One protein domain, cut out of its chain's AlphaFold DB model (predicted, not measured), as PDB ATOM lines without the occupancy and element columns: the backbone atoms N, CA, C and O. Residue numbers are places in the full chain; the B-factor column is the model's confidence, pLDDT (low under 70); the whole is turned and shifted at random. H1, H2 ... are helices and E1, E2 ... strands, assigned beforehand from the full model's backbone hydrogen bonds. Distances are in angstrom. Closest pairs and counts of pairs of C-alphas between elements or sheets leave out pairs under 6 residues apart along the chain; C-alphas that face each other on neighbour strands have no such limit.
ATOM      1  N   SER A   3     205.852 169.957 144.740       74.38
ATOM      2  CA  SER A   3     205.561 170.515 146.055       74.38
ATOM      3  C   SER A   3     205.214 171.994 145.914       74.38
ATOM      4  O   SER A   3     205.875 172.723 145.171       74.38
ATOM      5  N   THR A   4     204.179 172.430 146.622       79.44
ATOM      6  CA  THR A   4     203.725 173.821 146.630       79.44
ATOM      7  C   THR A   4     203.752 174.329 148.055       79.44
ATOM      8  O   THR A   4     203.031 173.815 148.907       79.44
ATOM      9  N   ASP A   5     204.592 175.330 148.307       80.50
ATOM     10  CA  ASP A   5     204.628 176.022 149.591       80.50
ATOM     11  C   ASP A   5     203.716 177.252 149.547       80.50
ATOM     12  O   ASP A   5     203.824 178.093 148.644       80.50
ATOM     13  N   LEU A   6     202.796 177.338 150.504       79.31
ATOM     14  CA  LEU A   6     201.854 178.450 150.615       79.31
ATOM     15  C   LEU A   6     202.543 179.725 151.105       79.31
ATOM     16  O   LEU A   6     202.175 180.822 150.672       79.31
ATOM     17  N   GLY A   7     203.569 179.600 151.954       76.06
ATOM     18  CA  GLY A   7     204.157 180.741 152.653       76.06
ATOM     19  C   GLY A   7     203.090 181.622 153.324       76.06
ATOM     20  O   GLY A   7     202.000 181.170 153.659       76.06
ATOM     21  N   ASN A   8     203.344 182.930 153.400       72.25
ATOM     22  CA  ASN A   8     202.376 183.912 153.911       72.25
ATOM     23  C   ASN A   8     201.345 184.387 152.858       72.25
ATOM     24  O   ASN A   8     200.734 185.444 153.027       72.25
ATOM     25  N   LYS A   9     201.171 183.676 151.733       79.56
ATOM     26  CA  LYS A   9     200.302 184.136 150.635       79.56
ATOM     27  C   LYS A   9     198.829 183.882 150.944       79.56
ATOM     28  O   LYS A   9     198.435 182.783 151.322       79.56
ATOM     29  N   GLU A  10     197.997 184.888 150.687       78.75
ATOM     30  CA  GLU A  10     196.542 184.781 150.853       78.75
ATOM     31  C   GLU A  10     195.845 184.124 149.659       78.75
ATOM     32  O   GLU A  10     194.741 183.610 149.797       78.75
ATOM     33  N   SER A  11     196.459 184.131 148.477       83.12
ATOM     34  CA  SER A  11     195.967 183.381 147.320       83.12
ATOM     35  C   SER A  11     197.101 183.015 146.368       83.12
ATOM     36  O   SER A  11     198.150 183.665 146.336       83.12
ATOM     37  N   GLY A  12     196.908 181.957 145.586       84.38
ATOM     38  CA  GLY A  12     197.909 181.497 144.630       84.38
ATOM     39  C   GLY A  12     197.440 180.323 143.783       84.38
ATOM     40  O   GLY A  12     196.278 179.931 143.825       84.38
ATOM     41  N   LYS A  13     198.351 179.770 142.977       83.38
ATOM     42  CA  LYS A  13     198.106 178.551 142.190       83.38
ATOM     43  C   LYS A  13     198.573 177.326 142.966       83.38
ATOM     44  O   LYS A  13     199.598 177.395 143.637       83.38
ATOM     45  N   ILE A  14     197.853 176.214 142.835       80.88
ATOM     46  CA  ILE A  14     198.206 174.944 143.492       80.88
ATOM     47  C   ILE A  14     199.370 174.269 142.755       80.88
ATOM     48  O   ILE A  14     200.226 173.668 143.386       80.88
ATOM     49  N   TRP A  15     199.451 174.396 141.430       78.69
ATOM     50  CA  TRP A  15     200.558 173.919 140.603       78.69
ATOM     51  C   TRP A  15     200.856 174.876 139.447       78.69
ATOM     52  O   TRP A  15     199.967 175.513 138.878       78.69
ATOM     53  N   HIS A  16     202.121 174.953 139.033       68.44
ATOM     54  CA  HIS A  16     202.525 175.782 137.890       68.44
ATOM     55  C   HIS A  16     202.326 175.079 136.537       68.44
ATOM     56  O   HIS A  16     202.108 175.742 135.524       68.44
ATOM     57  N   ARG A  17     202.357 173.740 136.511       63.94
ATOM     58  CA  ARG A  17     202.047 172.906 135.336       63.94
ATOM     59  C   ARG A  17     201.145 171.766 135.778       63.94
ATOM     60  O   ARG A  17     201.450 171.160 136.798       63.94
ATOM     61  N   LYS A  18     200.074 171.475 135.025       64.06
ATOM     62  CA  LYS A  18     199.117 170.409 135.363       64.06
ATOM     63  C   LYS A  18     199.879 169.089 135.566       64.06
ATOM     64  O   LYS A  18     200.493 168.618 134.606       64.06
ATOM     65  N   PRO A  19     199.907 168.533 136.787       61.22
ATOM     66  CA  PRO A  19     200.741 167.380 137.084       61.22
ATOM     67  C   PRO A  19     200.176 166.132 136.403       61.22
ATOM     68  O   PRO A  19     198.984 165.838 136.495       61.22
ATOM     69  N   SER A  20     201.042 165.385 135.718       58.41
ATOM     70  CA  SER A  20     200.773 163.990 135.377       58.41
ATOM     71  C   SER A  20     200.988 163.160 136.646       58.41
ATOM     72  O   SER A  20     202.079 163.248 137.221       58.41
ATOM     73  N   PRO A  21     199.998 162.386 137.110       61.12
ATOM     74  CA  PRO A  21     200.161 161.601 138.325       61.12
ATOM     75  C   PRO A  21     201.300 160.589 138.139       61.12
ATOM     76  O   PRO A  21     201.399 159.933 137.101       61.12
ATOM     77  N   ALA A  22     202.204 160.516 139.118       55.88
ATOM     78  CA  ALA A  22     203.365 159.635 139.046       55.88
ATOM     79  C   ALA A  22     202.928 158.161 139.017       55.88
ATOM     80  O   ALA A  22     202.082 157.747 139.806       55.88
ATOM     81  N   THR A  23     203.543 157.365 138.140       50.84
ATOM     82  CA  THR A  23     203.141 155.984 137.808       50.84
ATOM     83  C   THR A  23     203.265 154.974 138.954       50.84
ATOM     84  O   THR A  23     202.787 153.860 138.797       50.84
ATOM     85  N   ARG A  24     203.926 155.328 140.067       52.09
ATOM     86  CA  ARG A  24     204.120 154.445 141.233       52.09
ATOM     87  C   ARG A  24     203.320 154.867 142.468       52.09
ATOM     88  O   ARG A  24     202.725 154.007 143.098       52.09
ATOM     89  N   ASP A  25     203.238 156.169 142.752       62.03
ATOM     90  CA  ASP A  25     202.675 156.653 144.026       62.03
ATOM     91  C   ASP A  25     201.366 157.448 143.862       62.03
ATOM     92  O   ASP A  25     200.736 157.817 144.847       62.03
ATOM     93  N   GLY A  26     200.941 157.758 142.627       68.81
ATOM     94  CA  GLY A  26     199.658 158.423 142.343       68.81
ATOM     95  C   GLY A  26     199.504 159.855 142.882       68.81
ATOM     96  O   GLY A  26     198.422 160.436 142.768       68.81
ATOM     97  N   ILE A  27     200.567 160.435 143.451       79.06
ATOM     98  CA  ILE A  27     200.583 161.782 144.035       79.06
ATOM     99  C   ILE A  27     200.457 162.834 142.931       79.06
ATOM    100  O   ILE A  27     201.232 162.847 141.969       79.06
ATOM    101  N   ILE A  28     199.489 163.733 143.101       77.00
ATOM    102  CA  ILE A  28     199.238 164.890 142.238       77.00
ATOM    103  C   ILE A  28     200.072 166.077 142.737       77.00
ATOM    104  O   ILE A  28     200.898 166.596 141.984       77.00
ATOM    105  N   VAL A  29     199.889 166.477 144.002       82.62
ATOM    106  CA  VAL A  29     200.588 167.605 144.647       82.62
ATOM    107  C   VAL A  29     200.806 167.331 146.136       82.62
ATOM    108  O   VAL A  29     199.952 166.724 146.782       82.62
ATOM    109  N   ASN A  30     201.937 167.811 146.659       85.06
ATOM    110  CA  ASN A  30     202.210 167.944 148.093       85.06
ATOM    111  C   ASN A  30     202.174 169.432 148.482       85.06
ATOM    112  O   ASN A  30     202.926 170.228 147.920       85.06
ATOM    113  N   ILE A  31     201.297 169.815 149.404       85.31
ATOM    114  CA  ILE A  31     201.111 171.196 149.856       85.31
ATOM    115  C   ILE A  31     201.738 171.349 151.239       85.31
ATOM    116  O   ILE A  31     201.369 170.653 152.186       85.31
ATOM    117  N   ILE A  32     202.677 172.280 151.353       84.81
ATOM    118  CA  ILE A  32     203.399 172.590 152.585       84.81
ATOM    119  C   ILE A  32     203.061 174.032 152.968       84.81
ATOM    120  O   ILE A  32     202.856 174.878 152.101       84.81
ATOM    121  N   HIS A  33     202.968 174.316 154.263       81.31
ATOM    122  CA  HIS A  33     202.833 175.678 154.759       81.31
ATOM    123  C   HIS A  33     204.038 175.983 155.644       81.31
ATOM    124  O   HIS A  33     204.161 175.415 156.727       81.31
ATOM    125  N   SER A  34     204.951 176.838 155.185       79.19
ATOM    126  CA  SER A  34     206.068 177.324 156.002       79.19
ATOM    127  C   SER A  34     205.902 178.804 156.363       79.19
ATOM    128  O   SER A  34     205.456 179.611 155.550       79.19
ATOM    129  N   THR A  35     206.252 179.182 157.596       71.81
ATOM    130  CA  THR A  35     206.327 180.601 157.983       71.81
ATOM    131  C   THR A  35     207.692 181.175 157.623       71.81
ATOM    132  O   THR A  35     208.719 180.581 157.960       71.81
ATOM    133  N   SER A  36     207.724 182.360 157.017       59.06
ATOM    134  CA  SER A  36     208.960 183.063 156.654       59.06
ATOM    135  C   SER A  36     209.560 183.869 157.819       59.06
ATOM    136  O   SER A  36     209.773 185.070 157.681       59.06
ATOM    137  N   ASP A  37     209.828 183.220 158.951       52.34
ATOM    138  CA  ASP A  37     210.664 183.790 160.018       52.34
ATOM    139  C   ASP A  37     212.032 183.095 160.005       52.34
ATOM    140  O   ASP A  37     212.154 182.000 159.461       52.34
ATOM    141  N   TYR A  38     213.065 183.717 160.592       49.31
ATOM    142  CA  TYR A  38     214.488 183.305 160.571       49.31
ATOM    143  C   TYR A  38     214.773 181.807 160.863       49.31
ATOM    144  O   TYR A  38     215.894 181.355 160.644       49.31
ATOM    145  N   HIS A  39     213.785 181.032 161.330       52.44
ATOM    146  CA  HIS A  39     213.750 179.568 161.278       52.44
ATOM    147  C   HIS A  39     212.425 179.094 160.635       52.44
ATOM    148  O   HIS A  39     211.368 179.340 161.225       52.44
ATOM    149  N   PRO A  40     212.442 178.383 159.487       56.91
ATOM    150  CA  PRO A  40     211.221 177.919 158.833       56.91
ATOM    151  C   PRO A  40     210.535 176.854 159.695       56.91
ATOM    152  O   PRO A  40     210.973 175.704 159.769       56.91
ATOM    153  N   LYS A  41     209.449 177.238 160.369       67.38
ATOM    154  CA  LYS A  41     208.553 176.299 161.048       67.38
ATOM    155  C   LYS A  41     207.464 175.891 160.063       67.38
ATOM    156  O   LYS A  41     206.754 176.740 159.529       67.38
ATOM    157  N   VAL A  42     207.352 174.587 159.817       75.06
ATOM    158  CA  VAL A  42     206.261 174.024 159.015       75.06
ATOM    159  C   VAL A  42     204.999 174.027 159.867       75.06
ATOM    160  O   VAL A  42     204.949 173.386 160.920       75.06
ATOM    161  N   LEU A  43     203.993 174.769 159.420       80.81
ATOM    162  CA  LEU A  43     202.668 174.756 160.009       80.81
ATOM    163  C   LEU A  43     201.944 173.495 159.552       80.81
ATOM    164  O   LEU A  43     201.840 173.196 158.364       80.81
ATOM    165  N   ARG A  44     201.455 172.740 160.529       83.06
ATOM    166  CA  ARG A  44     200.719 171.495 160.313       83.06
ATOM    167  C   ARG A  44     199.249 171.759 159.999       83.06
ATOM    168  O   ARG A  44     198.556 172.407 160.788       83.06
ATOM    169  N   PHE A  45     198.764 171.177 158.905       87.56
ATOM    170  CA  PHE A  45     197.331 170.987 158.697       87.56
ATOM    171  C   PHE A  45     196.793 169.959 159.695       87.56
ATOM    172  O   PHE A  45     197.455 168.964 159.983       87.56
ATOM    173  N   LEU A  46     195.610 170.214 160.256       84.50
ATOM    174  CA  LEU A  46     194.980 169.338 161.250       84.50
ATOM    175  C   LEU A  46     193.796 168.568 160.675       84.50
ATOM    176  O   LEU A  46     193.630 167.392 160.973       84.50
ATOM    177  N   ASN A  47     192.985 169.235 159.854       84.62
ATOM    178  CA  ASN A  47     191.751 168.682 159.315       84.62
ATOM    179  C   ASN A  47     191.544 169.112 157.869       84.62
ATOM    180  O   ASN A  47     191.931 170.218 157.482       84.62
ATOM    181  N   VAL A  48     190.886 168.241 157.104       89.00
ATOM    182  CA  VAL A  48     190.512 168.460 155.704       89.00
ATOM    183  C   VAL A  48     189.061 168.040 155.495       89.00
ATOM    184  O   VAL A  48     188.591 167.103 156.135       89.00
ATOM    185  N   ALA A  49     188.350 168.717 154.596       88.31
ATOM    186  CA  ALA A  49     187.028 168.306 154.130       88.31
ATOM    187  C   ALA A  49     186.852 168.640 152.640       88.31
ATOM    188  O   ALA A  49     187.342 169.672 152.184       88.31
ATOM    189  N   PHE A  50     186.139 167.789 151.896       88.06
ATOM    190  CA  PHE A  50     185.763 168.037 150.496       88.06
ATOM    191  C   PHE A  50     184.366 168.642 150.382       88.06
ATOM    192  O   PHE A  50     183.490 168.354 151.200       88.06
ATOM    193  N   ASP A  51     184.155 169.432 149.333       84.75
ATOM    194  CA  ASP A  51     182.836 169.895 148.917       84.75
ATOM    195  C   ASP A  51     181.965 168.752 148.358       84.75
ATOM    196  O   ASP A  51     182.433 167.644 148.081       84.75
ATOM    197  N   GLY A  52     180.664 169.014 148.178       75.75
ATOM    198  CA  GLY A  52     179.729 168.034 147.613       75.75
ATOM    199  C   GLY A  52     180.071 167.614 146.177       75.75
ATOM    200  O   GLY A  52     179.785 166.481 145.796       75.75
ATOM    201  N   SER A  53     180.712 168.504 145.412       78.75
ATOM    202  CA  SER A  53     181.187 168.284 144.038       78.75
ATOM    203  C   SER A  53     182.511 167.524 143.936       78.75
ATOM    204  O   SER A  53     182.880 167.096 142.846       78.75
ATOM    205  N   GLY A  54     183.233 167.329 145.041       78.81
ATOM    206  CA  GLY A  54     184.552 166.697 145.084       78.81
ATOM    207  C   GLY A  54     185.681 167.449 144.372       78.81
ATOM    208  O   GLY A  54     186.742 166.852 144.181       78.81
ATOM    209  N   ASP A  55     185.472 168.708 143.984       82.50
ATOM    210  CA  ASP A  55     186.418 169.513 143.199       82.50
ATOM    211  C   ASP A  55     187.098 170.608 144.054       82.50
ATOM    212  O   ASP A  55     188.225 171.012 143.749       82.50
ATOM    213  N   CYS A  56     186.476 171.024 145.167       87.12
ATOM    214  CA  CYS A  56     187.065 171.923 146.164       87.12
ATOM    215  C   CYS A  56     187.324 171.202 147.493       87.12
ATOM    216  O   CYS A  56     186.549 170.350 147.929       87.12
ATOM    217  N   LEU A  57     188.393 171.585 148.188       89.88
ATOM    218  CA  LEU A  57     188.700 171.107 149.539       89.88
ATOM    219  C   LEU A  57     189.040 172.270 150.472       89.88
ATOM    220  O   LEU A  57     189.590 173.281 150.042       89.88
ATOM    221  N   ILE A  58     188.752 172.111 151.760       89.56
ATOM    222  CA  ILE A  58     189.184 173.023 152.820       89.56
ATOM    223  C   ILE A  58     190.194 172.308 153.691       89.56
ATOM    224  O   ILE A  58     189.972 171.156 154.058       89.56
ATOM    225  N   ALA A  59     191.261 173.010 154.063       89.38
ATOM    226  CA  ALA A  59     192.190 172.575 155.092       89.38
ATOM    227  C   ALA A  59     192.361 173.663 156.156       89.38
ATOM    228  O   ALA A  59     192.516 174.844 155.837       89.38
ATOM    229  N   GLY A  60     192.343 173.253 157.422       88.50
ATOM    230  CA  GLY A  60     192.630 174.120 158.565       88.50
ATOM    231  C   GLY A  60     194.002 173.805 159.145       88.50
ATOM    232  O   GLY A  60     194.318 172.635 159.380       88.50
ATOM    233  N   ASP A  61     194.814 174.832 159.381       87.31
ATOM    234  CA  ASP A  61     196.088 174.684 160.086       87.31
ATOM    235  C   ASP A  61     195.926 174.768 161.617       87.31
ATOM    236  O   ASP A  61     194.855 175.074 162.154       87.31
ATOM    237  N   HIS A  62     197.003 174.482 162.352       85.12
ATOM    238  CA  HIS A  62     196.993 174.578 163.814       85.12
ATOM    239  C   HIS A  62     196.996 176.016 164.361       85.12
ATOM    240  O   HIS A  62     196.791 176.193 165.560       85.12
ATOM    241  N   GLN A  63     197.258 177.034 163.534       83.62
ATOM    242  CA  GLN A  63     197.173 178.448 163.928       83.62
ATOM    243  C   GLN A  63     195.766 179.029 163.702       83.62
ATOM    244  O   GLN A  63     195.477 180.142 164.145       83.62
ATOM    245  N   GLY A  64     194.876 178.269 163.059       83.00
ATOM    246  CA  GLY A  64     193.506 178.664 162.761       83.00
ATOM    247  C   GLY A  64     193.327 179.364 161.417       83.00
ATOM    248  O   GLY A  64     192.283 179.982 161.198       83.00
ATOM    249  N   ASN A  65     194.311 179.305 160.520       88.62
ATOM    250  CA  ASN A  65     194.149 179.730 159.137       88.62
ATOM    251  C   ASN A  65     193.420 178.641 158.349       88.62
ATOM    252  O   ASN A  65     193.776 177.460 158.396       88.62
ATOM    253  N   ILE A  66     192.399 179.063 157.609       89.44
ATOM    254  CA  ILE A  66     191.546 178.170 156.831       89.44
ATOM    255  C   ILE A  66     191.745 178.459 155.352       89.44
ATOM    256  O   ILE A  66     191.444 179.557 154.873       89.44
ATOM    257  N   TYR A  67     192.226 177.454 154.632       90.06
ATOM    258  CA  TYR A  67     192.487 177.523 153.203       90.06
ATOM    259  C   TYR A  67     191.445 176.724 152.432       90.06
ATOM    260  O   TYR A  67     191.169 175.577 152.771       90.06
ATOM    261  N   VAL A  68     190.913 177.317 151.367       90.38
ATOM    262  CA  VAL A  68     190.141 176.630 150.327       90.38
ATOM    263  C   VAL A  68     191.070 176.377 149.147       90.38
ATOM    264  O   VAL A  68     191.735 177.299 148.672       90.38
ATOM    265  N   PHE A  69     191.086 175.149 148.644       89.62
ATOM    266  CA  PHE A  69     191.796 174.765 147.432       89.62
ATOM    267  C   PHE A  69     190.793 174.277 146.392       89.62
ATOM    268  O   PHE A  69     190.078 173.302 146.613       89.62
ATOM    269  N   ASP A  70     190.768 174.952 145.251       87.62
ATOM    270  CA  ASP A  70     190.025 174.558 144.060       87.62
ATOM    271  C   ASP A  70     190.963 173.780 143.130       87.62
ATOM    272  O   ASP A  70     191.888 174.341 142.521       87.62
ATOM    273  N   LEU A  71     190.731 172.469 143.033       84.31
ATOM    274  CA  LEU A  71     191.541 171.560 142.224       84.31
ATOM    275  C   LEU A  71     191.253 171.710 140.727       84.31
ATOM    276  O   LEU A  71     192.139 171.456 139.908       84.31
ATOM    277  N   HIS A  72     190.048 172.136 140.347       83.12
ATOM    278  CA  HIS A  72     189.691 172.335 138.947       83.12
ATOM    279  C   HIS A  72     190.283 173.643 138.413       83.12
ATOM    280  O   HIS A  72     190.974 173.653 137.388       83.12
ATOM    281  N   GLY A  73     190.055 174.741 139.135       80.44
ATOM    282  CA  GLY A  73     190.577 176.067 138.810       80.44
ATOM    283  C   GLY A  73     192.068 176.236 139.105       80.44
ATOM    284  O   GLY A  73     192.665 177.222 138.657       80.44
ATOM    285  N   ASN A  74     192.686 175.274 139.805       85.62
ATOM    286  CA  ASN A  74     194.092 175.283 140.207       85.62
ATOM    287  C   ASN A  74     194.450 176.549 141.005       85.62
ATOM    288  O   ASN A  74     195.392 177.284 140.679       85.62
ATOM    289  N   ARG A  75     193.664 176.834 142.046       86.94
ATOM    290  CA  ARG A  75     193.860 177.999 142.916       86.94
ATOM    291  C   ARG A  75     193.656 177.644 144.378       86.94
ATOM    292  O   ARG A  75     192.813 176.820 144.701       86.94
ATOM    293  N   PHE A  76     194.402 178.302 145.252       89.62
ATOM    294  CA  PHE A  76     194.145 178.284 146.685       89.62
ATOM    295  C   PHE A  76     193.867 179.697 147.179       89.62
ATOM    296  O   PHE A  76     194.459 180.650 146.670       89.62
ATOM    297  N   ASN A  77     192.995 179.808 148.177       89.06
ATOM    298  CA  ASN A  77     192.614 181.056 148.823       89.06
ATOM    299  C   ASN A  77     192.557 180.862 150.342       89.06
ATOM    300  O   ASN A  77     191.942 179.917 150.833       89.06
ATOM    301  N   LEU A  78     193.143 181.793 151.088       88.94
ATOM    302  CA  LEU A  78     192.922 181.963 152.516       88.94
ATOM    303  C   LEU A  78     191.553 182.620 152.712       88.94
ATOM    304  O   LEU A  78     191.311 183.726 152.211       88.94
ATOM    305  N   VAL A  79     190.659 181.927 153.414       85.56
ATOM    306  CA  VAL A  79     189.314 182.427 153.715       85.56
ATOM    307  C   VAL A  79     189.344 183.256 154.984       85.56
ATOM    308  O   VAL A  79     189.030 184.435 154.934       85.56
ATOM    309  N   GLN A  80     189.770 182.665 156.103       84.94
ATOM    310  CA  GLN A  80     189.716 183.331 157.402       84.94
ATOM    311  C   GLN A  80     190.867 182.904 158.314       84.94
ATOM    312  O   GLN A  80     191.299 181.748 158.296       84.94
ATOM    313  N   ARG A  81     191.315 183.841 159.162       86.06
ATOM    314  CA  ARG A  81     192.187 183.576 160.313       86.06
ATOM    315  C   ARG A  81     191.339 183.557 161.582       86.06
ATOM    316  O   ARG A  81     190.860 184.593 162.034       86.06
ATOM    317  N   THR A  82     191.108 182.370 162.127       79.50
ATOM    318  CA  THR A  82     190.283 182.161 163.329       79.50
ATOM    319  C   THR A  82     191.086 182.218 164.632       79.50
ATOM    320  O   THR A  82     190.487 182.211 165.705       79.50
ATOM    321  N   ALA A  83     192.423 182.317 164.537       82.06
ATOM    322  CA  ALA A  83     193.400 182.401 165.637       82.06
ATOM    323  C   ALA A  83     193.377 181.227 166.637       82.06
ATOM    324  O   ALA A  83     194.081 181.246 167.646       82.06
ATOM    325  N   GLN A  84     192.575 180.202 166.364       83.69
ATOM    326  CA  GLN A  84     192.441 179.001 167.171       83.69
ATOM    327  C   GLN A  84     192.474 177.777 166.265       83.69
ATOM    328  O   GLN A  84     191.954 177.804 165.150       83.69
ATOM    329  N   ALA A  85     193.053 176.685 166.758       83.75
ATOM    330  CA  ALA A  85     193.148 175.446 166.002       83.75
ATOM    331  C   ALA A  85     191.757 174.906 165.619       83.75
ATOM    332  O   ALA A  85     190.845 174.841 166.450       83.75
ATOM    333  N   CYS A  86     191.620 174.490 164.359       83.62
ATOM    334  CA  CYS A  86     190.401 173.877 163.838       83.62
ATOM    335  C   CYS A  86     190.343 172.397 164.235       83.62
ATOM    336  O   CYS A  86     191.213 171.615 163.844       83.62
ATOM    337  N   THR A  87     189.311 171.994 164.976       83.12
ATOM    338  CA  THR A  87     189.172 170.625 165.506       83.12
ATOM    339  C   THR A  87     188.319 169.721 164.623       83.12
ATOM    340  O   THR A  87     188.549 168.515 164.607       83.12
ATOM    341  N   ALA A  88     187.390 170.287 163.850       82.62
ATOM    342  CA  ALA A  88     186.636 169.584 162.817       82.62
ATOM    343  C   ALA A  88     186.153 170.565 161.738       82.62
ATOM    344  O   ALA A  88     185.909 171.741 162.016       82.62
ATOM    345  N   LEU A  89     185.995 170.069 160.511       87.50
ATOM    346  CA  LEU A  89     185.536 170.834 159.353       87.50
ATOM    347  C   LEU A  89     184.444 170.054 158.625       87.50
ATOM    348  O   LEU A  89     184.531 168.830 158.519       87.50
ATOM    349  N   ALA A  90     183.435 170.753 158.111       84.31
ATOM    350  CA  ALA A  90     182.412 170.142 157.273       84.31
ATOM    351  C   ALA A  90     181.909 171.094 156.183       84.31
ATOM    352  O   ALA A  90     181.715 172.289 156.408       84.31
ATOM    353  N   PHE A  91     181.655 170.510 155.017       77.94
ATOM    354  CA  PHE A  91     181.022 171.126 153.854       77.94
ATOM    355  C   PHE A  91     179.582 170.620 153.687       77.94
ATOM    356  O   PHE A  91     179.146 169.732 154.420       77.94
ATOM    357  N   ASN A  92     178.891 171.125 152.657       66.31
ATOM    358  CA  ASN A  92     177.578 170.655 152.197       66.31
ATOM    359  C   ASN A  92     176.391 171.183 153.022       66.31
ATOM    360  O   ASN A  92     175.505 170.432 153.429       66.31
ATOM    361  N   LEU A  93     176.372 172.497 153.258       73.44
ATOM    362  CA  LEU A  93     175.149 173.193 153.652       73.44
ATOM    363  C   LEU A  93     174.244 173.401 152.431       73.44
ATOM    364  O   LEU A  93     174.666 173.264 151.281       73.44
ATOM    365  N   ARG A  94     172.986 173.778 152.678       70.88
ATOM    366  CA  ARG A  94     171.998 174.095 151.630       70.88
ATOM    367  C   ARG A  94     172.519 175.118 150.610       70.88
ATOM    368  O   ARG A  94     172.131 175.085 149.445       70.88
ATOM    369  N   ARG A  95     173.410 176.010 151.051       72.94
ATOM    370  CA  ARG A  95     174.210 176.895 150.204       72.94
ATOM    371  C   ARG A  95     175.609 176.308 150.068       72.94
ATOM    372  O   ARG A  95     176.331 176.180 151.050       72.94
ATOM    373  N   GLN A  96     175.999 175.978 148.840       74.00
ATOM    374  CA  GLN A  96     177.282 175.326 148.551       74.00
ATOM    375  C   GLN A  96     178.509 176.194 148.870       74.00
ATOM    376  O   GLN A  96     179.612 175.664 148.963       74.00
ATOM    377  N   SER A  97     178.331 177.508 149.041       79.44
ATOM    378  CA  SER A  97     179.416 178.427 149.382       79.44
ATOM    379  C   SER A  97     179.730 178.477 150.882       79.44
ATOM    380  O   SER A  97     180.790 178.972 151.250       79.44
ATOM    381  N   GLU A  98     178.864 177.944 151.747       86.75
ATOM    382  CA  GLU A  98     179.030 177.984 153.202       86.75
ATOM    383  C   GLU A  98     179.728 176.715 153.732       86.75
ATOM    384  O   GLU A  98     179.574 175.617 153.186       86.75
ATOM    385  N   PHE A  99     180.478 176.850 154.830       88.69
ATOM    386  CA  PHE A  99     181.128 175.735 155.528       88.69
ATOM    387  C   PHE A  99     181.146 175.927 157.050       88.69
ATOM    388  O   PHE A  99     181.123 177.050 157.557       88.69
ATOM    389  N   LEU A 100     181.214 174.812 157.784       89.06
ATOM    390  CA  LEU A 100     181.272 174.787 159.247       89.06
ATOM    391  C   LEU A 100     182.677 174.464 159.752       89.06
ATOM    392  O   LEU A 100     183.341 173.547 159.265       89.06
ATOM    393  N   VAL A 101     183.076 175.180 160.798       89.06
ATOM    394  CA  VAL A 101     184.364 175.045 161.477       89.06
ATOM    395  C   VAL A 101     184.122 174.893 162.966       89.06
ATOM    396  O   VAL A 101     183.573 175.798 163.590       89.06
ATOM    397  N   ALA A 102     184.559 173.784 163.554       89.19
ATOM    398  CA  ALA A 102     184.693 173.689 165.003       89.19
ATOM    399  C   ALA A 102     186.068 174.191 165.435       89.19
ATOM    400  O   ALA A 102     187.094 173.824 164.852       89.19
ATOM    401  N   LEU A 103     186.073 175.017 166.474       88.31
ATOM    402  CA  LEU A 103     187.272 175.592 167.058       88.31
ATOM    403  C   LEU A 103     187.570 174.981 168.428       88.31
ATOM    404  O   LEU A 103     186.706 174.406 169.099       88.31
ATOM    405  N   ALA A 104     188.815 175.155 168.861       85.81
ATOM    406  CA  ALA A 104     189.273 174.722 170.175       85.81
ATOM    407  C   ALA A 104     188.542 175.412 171.350       85.81
ATOM    408  O   ALA A 104     188.532 174.852 172.444       85.81
ATOM    409  N   ASP A 105     187.892 176.567 171.142       85.12
ATOM    410  CA  ASP A 105     187.035 177.249 172.135       85.12
ATOM    411  C   ASP A 105     185.623 176.650 172.293       85.12
ATOM    412  O   ASP A 105     184.747 177.255 172.918       85.12
ATOM    413  N   TYR A 106     185.395 175.464 171.723       88.00
ATOM    414  CA  TYR A 106     184.129 174.723 171.746       88.00
ATOM    415  C   TYR A 106     182.999 175.392 170.949       88.00
ATOM    416  O   TYR A 106     181.859 174.915 170.969       88.00
ATOM    417  N   SER A 107     183.293 176.482 170.235       88.50
ATOM    418  CA  SER A 107     182.354 177.110 169.312       88.50
ATOM    419  C   SER A 107     182.418 176.458 167.934       88.50
ATOM    420  O   SER A 107     183.457 175.965 167.487       88.50
ATOM    421  N   ILE A 108     181.276 176.454 167.250       91.00
ATOM    422  CA  ILE A 108     181.178 176.046 165.852       91.00
ATOM    423  C   ILE A 108     180.779 177.282 165.055       91.00
ATOM    424  O   ILE A 108     179.738 177.878 165.317       91.00
ATOM    425  N   LYS A 109     181.597 177.692 164.094       90.25
ATOM    426  CA  LYS A 109     181.378 178.884 163.271       90.25
ATOM    427  C   LYS A 109     181.032 178.486 161.841       90.25
ATOM    428  O   LYS A 109     181.572 177.511 161.325       90.25
ATOM    429  N   CYS A 110     180.131 179.239 161.225       89.62
ATOM    430  CA  CYS A 110     179.742 179.108 159.829       89.62
ATOM    431  C   CYS A 110     180.320 180.281 159.043       89.62
ATOM    432  O   CYS A 110     180.034 181.436 159.360       89.62
ATOM    433  N   PHE A 111     181.116 179.982 158.027       89.81
ATOM    434  CA  PHE A 111     181.753 180.974 157.167       89.81
ATOM    435  C   PHE A 111     181.305 180.779 155.724       89.81
ATOM    436  O   PHE A 111     180.986 179.662 155.315       89.81
ATOM    437  N   ASP A 112     181.316 181.859 154.953       87.00
ATOM    438  CA  ASP A 112     181.092 181.810 153.512       87.00
ATOM    439  C   ASP A 112     182.428 181.907 152.759       87.00
ATOM    440  O   ASP A 112     183.282 182.742 153.053       87.00
ATOM    441  N   THR A 113     182.630 181.021 151.787       82.75
ATOM    442  CA  THR A 113     183.859 180.936 150.980       82.75
ATOM    443  C   THR A 113     184.015 182.105 150.012       82.75
ATOM    444  O   THR A 113     185.147 182.462 149.679       82.75
ATOM    445  N   VAL A 114     182.903 182.700 149.560       83.81
ATOM    446  CA  VAL A 114     182.903 183.783 148.564       83.81
ATOM    447  C   VAL A 114     183.109 185.136 149.234       83.81
ATOM    448  O   VAL A 114     184.028 185.865 148.861       83.81
ATOM    449  N   THR A 115     182.285 185.466 150.232       83.56
ATOM    450  CA  THR A 115     182.388 186.743 150.961       83.56
ATOM    451  C   THR A 115     183.512 186.755 151.996       83.56
ATOM    452  O   THR A 115     183.992 187.827 152.348       83.56
ATOM    453  N   LYS A 116     183.973 185.578 152.446       85.06
ATOM    454  CA  LYS A 116     184.938 185.392 153.547       85.06
ATOM    455  C   LYS A 116     184.444 185.892 154.908       85.06
ATOM    456  O   LYS A 116     185.230 186.004 155.845       85.06
ATOM    457  N   GLU A 117     183.152 186.166 155.046       86.12
ATOM    458  CA  GLU A 117     182.575 186.681 156.283       86.12
ATOM    459  C   GLU A 117     182.015 185.561 157.173       86.12
ATOM    460  O   GLU A 117     181.719 184.444 156.731       86.12
ATOM    461  N   LEU A 118     181.886 185.864 158.469       88.25
ATOM    462  CA  LEU A 118     181.210 185.003 159.436       88.25
ATOM    463  C   LEU A 118     179.696 185.134 159.244       88.25
ATOM    464  O   LEU A 118     179.125 186.178 159.549       88.25
ATOM    465  N   VAL A 119     179.048 184.057 158.807       87.06
ATOM    466  CA  VAL A 119     177.593 184.010 158.603       87.06
ATOM    467  C   VAL A 119     176.870 183.850 159.938       87.06
ATOM    468  O   VAL A 119     175.912 184.559 160.232       87.06
ATOM    469  N   SER A 120     177.320 182.900 160.761       87.81
ATOM    470  CA  SER A 120     176.710 182.605 162.060       87.81
ATOM    471  C   SER A 120     177.647 181.775 162.937       87.81
ATOM    472  O   SER A 120     178.671 181.267 162.478       87.81
ATOM    473  N   TRP A 121     177.306 181.611 164.213       87.44
ATOM    474  CA  TRP A 121     178.029 180.747 165.142       87.44
ATOM    475  C   TRP A 121     177.074 180.041 166.106       87.44
ATOM    476  O   TRP A 121     176.022 180.551 166.479       87.44
ATOM    477  N   MET A 122     177.466 178.840 166.513       90.19
ATOM    478  CA  MET A 122     176.715 177.926 167.360       90.19
ATOM    479  C   MET A 122     177.551 177.604 168.598       90.19
ATOM    480  O   MET A 122     178.741 177.284 168.504       90.19
ATOM    481  N   ARG A 123     176.930 177.680 169.777       85.88
ATOM    482  CA  ARG A 123     177.570 177.372 171.061       85.88
ATOM    483  C   ARG A 123     176.634 176.560 171.934       85.88
ATOM    484  O   ARG A 123     175.440 176.835 172.026       85.88
ATOM    485  N   GLY A 124     177.191 175.541 172.572       79.50
ATOM    486  CA  GLY A 124     176.419 174.606 173.384       79.50
ATOM    487  C   GLY A 124     177.197 173.379 173.837       79.50
ATOM    488  O   GLY A 124     176.725 172.686 174.737       79.50
ATOM    489  N   SER A 281     204.065 155.789 153.132       73.69
ATOM    490  CA  SER A 281     205.353 155.148 153.400       73.69
ATOM    491  C   SER A 281     205.574 155.051 154.911       73.69
ATOM    492  O   SER A 281     204.871 155.685 155.693       73.69
ATOM    493  N   LEU A 282     206.545 154.238 155.338       66.44
ATOM    494  CA  LEU A 282     206.902 154.127 156.759       66.44
ATOM    495  C   LEU A 282     207.573 155.402 157.296       66.44
ATOM    496  O   LEU A 282     207.489 155.666 158.492       66.44
ATOM    497  N   ASP A 283     208.210 156.181 156.418       66.00
ATOM    498  CA  ASP A 283     208.943 157.398 156.784       66.00
ATOM    499  C   ASP A 283     208.025 158.633 156.847       66.00
ATOM    500  O   ASP A 283     208.274 159.557 157.621       66.00
ATOM    501  N   GLU A 284     206.936 158.644 156.070       71.69
ATOM    502  CA  GLU A 284     205.915 159.694 156.078       71.69
ATOM    503  C   GLU A 284     204.535 159.080 156.356       71.69
ATOM    504  O   GLU A 284     203.777 158.743 155.442       71.69
ATOM    505  N   GLY A 285     204.204 158.925 157.639       81.12
ATOM    506  CA  GLY A 285     202.907 158.404 158.065       81.12
ATOM    507  C   GLY A 285     201.751 159.366 157.771       81.12
ATOM    508  O   GLY A 285     201.908 160.586 157.826       81.12
ATOM    509  N   ILE A 286     200.570 158.820 157.484       85.94
ATOM    510  CA  ILE A 286     199.319 159.573 157.312       85.94
ATOM    511  C   ILE A 286     198.623 159.723 158.673       85.94
ATOM    512  O   ILE A 286     198.351 158.734 159.359       85.94
ATOM    513  N   SER A 287     198.295 160.961 159.049       82.75
ATOM    514  CA  SER A 287     197.570 161.291 160.281       82.75
ATOM    515  C   SER A 287     196.051 161.233 160.088       82.75
ATOM    516  O   SER A 287     195.345 160.651 160.914       82.75
ATOM    517  N   SER A 288     195.544 161.773 158.980       81.12
ATOM    518  CA  SER A 288     194.137 161.690 158.581       81.12
ATOM    519  C   SER A 288     194.001 161.663 157.061       81.12
ATOM    520  O   SER A 288     194.865 162.153 156.334       81.12
ATOM    521  N   SER A 289     192.921 161.067 156.573       86.19
ATOM    522  CA  SER A 289     192.603 160.998 155.151       86.19
ATOM    523  C   SER A 289     191.121 161.257 154.933       86.19
ATOM    524  O   SER A 289     190.299 160.914 155.785       86.19
ATOM    525  N   VAL A 290     190.818 161.904 153.810       85.62
ATOM    526  CA  VAL A 290     189.461 162.164 153.335       85.62
ATOM    527  C   VAL A 290     189.402 161.882 151.840       85.62
ATOM    528  O   VAL A 290     190.308 162.233 151.080       85.62
ATOM    529  N   ILE A 291     188.323 161.255 151.400       86.62
ATOM    530  CA  ILE A 291     188.078 160.885 150.013       86.62
ATOM    531  C   ILE A 291     187.010 161.814 149.427       86.62
ATOM    532  O   ILE A 291     186.003 162.130 150.060       86.62
ATOM    533  N   SER A 292     187.217 162.249 148.185       84.38
ATOM    534  CA  SER A 292     186.215 163.039 147.458       84.38
ATOM    535  C   SER A 292     184.892 162.264 147.289       84.38
ATOM    536  O   SER A 292     184.922 161.062 147.011       84.38
ATOM    537  N   PRO A 293     183.713 162.915 147.351       78.31
ATOM    538  CA  PRO A 293     182.420 162.237 147.197       78.31
ATOM    539  C   PRO A 293     182.208 161.490 145.871       78.31
ATOM    540  O   PRO A 293     181.341 160.615 145.799       78.31
ATOM    541  N   HIS A 294     182.981 161.826 144.832       74.06
ATOM    542  CA  HIS A 294     182.986 161.154 143.527       74.06
ATOM    543  C   HIS A 294     184.145 160.159 143.342       74.06
ATOM    544  O   HIS A 294     184.280 159.598 142.258       74.06
ATOM    545  N   GLY A 295     185.011 159.988 144.348       77.94
ATOM    546  CA  GLY A 295     186.119 159.028 144.330       77.94
ATOM    547  C   GLY A 295     187.217 159.341 143.319       77.94
ATOM    548  O   GLY A 295     187.927 158.438 142.890       77.94
ATOM    549  N   ARG A 296     187.367 160.606 142.914       80.31
ATOM    550  CA  ARG A 296     188.416 161.043 141.975       80.31
ATOM    551  C   ARG A 296     189.735 161.336 142.686       80.31
ATOM    552  O   ARG A 296     190.808 160.986 142.187       80.31
ATOM    553  N   TYR A 297     189.633 161.971 143.849       86.00
ATOM    554  CA  TYR A 297     190.751 162.439 144.657       86.00
ATOM    555  C   TYR A 297     190.702 161.863 146.070       86.00
ATOM    556  O   TYR A 297     189.620 161.652 146.628       86.00
ATOM    557  N   ILE A 298     191.885 161.647 146.642       88.38
ATOM    558  CA  ILE A 298     192.092 161.338 148.060       88.38
ATOM    559  C   ILE A 298     193.024 162.415 148.611       88.38
ATOM    560  O   ILE A 298     194.099 162.630 148.052       88.38
ATOM    561  N   ALA A 299     192.622 163.094 149.678       88.25
ATOM    562  CA  ALA A 299     193.458 164.046 150.393       88.25
ATOM    563  C   ALA A 299     193.934 163.411 151.702       88.25
ATOM    564  O   ALA A 299     193.121 162.926 152.488       88.25
ATOM    565  N   SER A 300     195.241 163.422 151.937       88.75
ATOM    566  CA  SER A 300     195.864 162.858 153.132       88.75
ATOM    567  C   SER A 300     196.714 163.915 153.816       88.75
ATOM    568  O   SER A 300     197.557 164.547 153.181       88.75
ATOM    569  N   ILE A 301     196.518 164.080 155.117       88.19
ATOM    570  CA  ILE A 301     197.389 164.885 155.965       88.19
ATOM    571  C   ILE A 301     198.490 163.972 156.485       88.19
ATOM    572  O   ILE A 301     198.224 162.912 157.053       88.19
ATOM    573  N   MET A 302     199.731 164.383 156.293       87.69
ATOM    574  CA  MET A 302     200.907 163.642 156.721       87.69
ATOM    575  C   MET A 302     201.268 164.016 158.166       87.69
ATOM    576  O   MET A 302     200.949 165.106 158.644       87.69
ATOM    577  N   GLU A 303     201.966 163.144 158.892       82.88
ATOM    578  CA  GLU A 303     202.423 163.427 160.260       82.88
ATOM    579  C   GLU A 303     203.410 164.606 160.303       82.88
ATOM    580  O   GLU A 303     203.453 165.343 161.288       82.88
ATOM    581  N   ASN A 304     204.149 164.868 159.219       81.50
ATOM    582  CA  ASN A 304     204.999 166.058 159.080       81.50
ATOM    583  C   ASN A 304     204.193 167.377 158.962       81.50
ATOM    584  O   ASN A 304     204.771 168.453 159.093       81.50
ATOM    585  N   GLY A 305     202.865 167.303 158.796       79.19
ATOM    586  CA  GLY A 305     201.963 168.446 158.681       79.19
ATOM    587  C   GLY A 305     201.618 168.876 157.258       79.19
ATOM    588  O   GLY A 305     200.831 169.812 157.115       79.19
ATOM    589  N   SER A 306     202.173 168.230 156.231       87.38
ATOM    590  CA  SER A 306     201.868 168.528 154.831       87.38
ATOM    591  C   SER A 306     200.566 167.871 154.367       87.38
ATOM    592  O   SER A 306     200.093 166.890 154.947       87.38
ATOM    593  N   LEU A 307     199.975 168.424 153.310       88.19
ATOM    594  CA  LEU A 307     198.753 167.926 152.690       88.19
ATOM    595  C   LEU A 307     199.073 167.318 151.321       88.19
ATOM    596  O   LEU A 307     199.399 168.032 150.373       88.19
ATOM    597  N   ASN A 308     198.938 166.000 151.202       89.12
ATOM    598  CA  ASN A 308     199.123 165.265 149.955       89.12
ATOM    599  C   ASN A 308     197.783 164.995 149.272       89.12
ATOM    600  O   ASN A 308     196.835 164.527 149.900       89.12
ATOM    601  N   ILE A 309     197.721 165.232 147.964       88.31
ATOM    602  CA  ILE A 309     196.541 164.949 147.144       88.31
ATOM    603  C   ILE A 309     196.893 163.857 146.137       88.31
ATOM    604  O   ILE A 309     197.826 164.005 145.344       88.31
ATOM    605  N   TYR A 310     196.128 162.771 146.149       86.56
ATOM    606  CA  TYR A 310     196.310 161.593 145.306       86.56
ATOM    607  C   TYR A 310     195.200 161.482 144.261       86.56
ATOM    608  O   TYR A 310     194.039 161.801 144.526       86.56
ATOM    609  N   SER A 311     195.549 160.977 143.075       83.62
ATOM    610  CA  SER A 311     194.586 160.604 142.035       83.62
ATOM    611  C   SER A 311     194.214 159.134 142.167       83.62
ATOM    612  O   SER A 311     195.068 158.262 142.011       83.62
ATOM    613  N   VAL A 312     192.928 158.843 142.355       80.00
ATOM    614  CA  VAL A 312     192.434 157.457 142.414       80.00
ATOM    615  C   VAL A 312     192.611 156.760 141.064       80.00
ATOM    616  O   VAL A 312     193.070 155.620 141.003       80.00
ATOM    617  N   GLN A 313     192.347 157.468 139.962       73.12
ATOM    618  CA  GLN A 313     192.497 156.934 138.607       73.12
ATOM    619  C   GLN A 313     193.930 156.445 138.339       73.12
ATOM    620  O   GLN A 313     194.119 155.370 137.776       73.12
ATOM    621  N   ALA A 314     194.940 157.194 138.788       69.62
ATOM    622  CA  ALA A 314     196.337 156.802 138.630       69.62
ATOM    623  C   ALA A 314     196.726 155.597 139.498       69.62
ATOM    624  O   ALA A 314     197.472 154.737 139.039       69.62
ATOM    625  N   LEU A 315     196.185 155.506 140.715       70.50
ATOM    626  CA  LEU A 315     196.428 154.390 141.635       70.50
ATOM    627  C   LEU A 315     195.784 153.077 141.151       70.50
ATOM    628  O   LEU A 315     196.320 152.001 141.383       70.50
ATOM    629  N   THR A 316     194.668 153.154 140.418       65.06
ATOM    630  CA  THR A 316     193.988 151.979 139.830       65.06
ATOM    631  C   THR A 316     194.530 151.543 138.458       65.06
ATOM    632  O   THR A 316     194.163 150.481 137.953       65.06
ATOM    633  N   HIS A 317     195.415 152.330 137.832       53.28
ATOM    634  CA  HIS A 317     195.827 152.142 136.434       53.28
ATOM    635  C   HIS A 317     196.659 150.869 136.177       53.28
ATOM    636  O   HIS A 317     196.737 150.423 135.030       53.28
TER     637      HIS A 317
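This is residues 3 to 124 and 281 to 317 of the 932 residues of the protein "TBC1 domain family member 31" of Octodon degus (UniProt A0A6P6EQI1). Three twisted sheets stand face to face in turn, like three neighbouring blades of a propeller whose ring is left open, with the sheet E3 E4 E5 E6 between the other two. The sheet at one end joins E1 and E2 from the start of the printed part to E11, E12 and E13 after the cut; the sheet at the other end is E7 E8 E9 E10. The 159 printed residues have 13 named strands, E1 to E13, followed by one named helix, H1; the class is mostly strand, with under half of the residues in named elements. The sheet orders are E1 E2 E13 E12 E11, mixed, and E3 E4 E5 E6 and E7 E8 E9 E10, both antiparallel. The whole is compact, with a radius of gyration of the C-alphas of 15.3 A and spans of 47 by 42 by 28 A.

E1 is residues 3 to 5, beginning at C-alpha 3 (205.561, 170.515, 146.055). E2, residues 27 to 34, is the longest strand, 20.4 A. E3 is 45 to 50, E4 is 56 to 61 with 16.8 A, E5 is 65 to 70 with 16.5 A and E6 is 75 to 81 with 18.3 A. E7 is 86 to 90, E8 is 98 to 103 with 16.3 A, E9 is 108 to 112 and E10 is 118 to 122, ending at C-alpha 122 (176.715, 177.926, 167.360). After the cut, E11 is 286 to 291, E12 is 297 to 302 with 15.8 A, E13 is 307 to 311 and H1 is 312 to 316.

In the first sheet E1 is parallel to E2, with N 4 and O 30 at 2.8 A, and E2 is antiparallel to E13, with N 31 and O 307 at 2.8 A. E11 E12 E13, E3 E4 E5 E6 and E7 E8 E9 E10 are meanders, each strand the antiparallel neighbour of the one before; N 59 and O 67, for instance, are 2.9 A apart between E4 and E5. The three sheets are strongly twisted, the last only just, at up to 4.4 A off its best plane. They form a stack of sheets, face to face in turn. The closest C-alphas of E3 and E11 are those of Ala 49 and Val 290, 6.7 A; those of E3 and E7 are Ala 49 and Ala 90, 5.9 A. H1 only grazes the first sheet, with residues 312 to 315, and its O i to N i+4 pair is within hydrogen-bond range.

The C-alphas farthest apart, of Thr 23 and Gly 124, are 48.2 A apart. Residues 125 to 280 are not printed, and C-alphas 124 and 281 are 40.2 A apart across this cut. The link from E1 to E2, 21 residues, is long; residues 11 to 12 in it pair antiparallel with residues 76 to 77 of E6. The mean pLDDT of the printed part is 80.3, and 23 residues are under 70, among them 16 to 26 and 36 to 41.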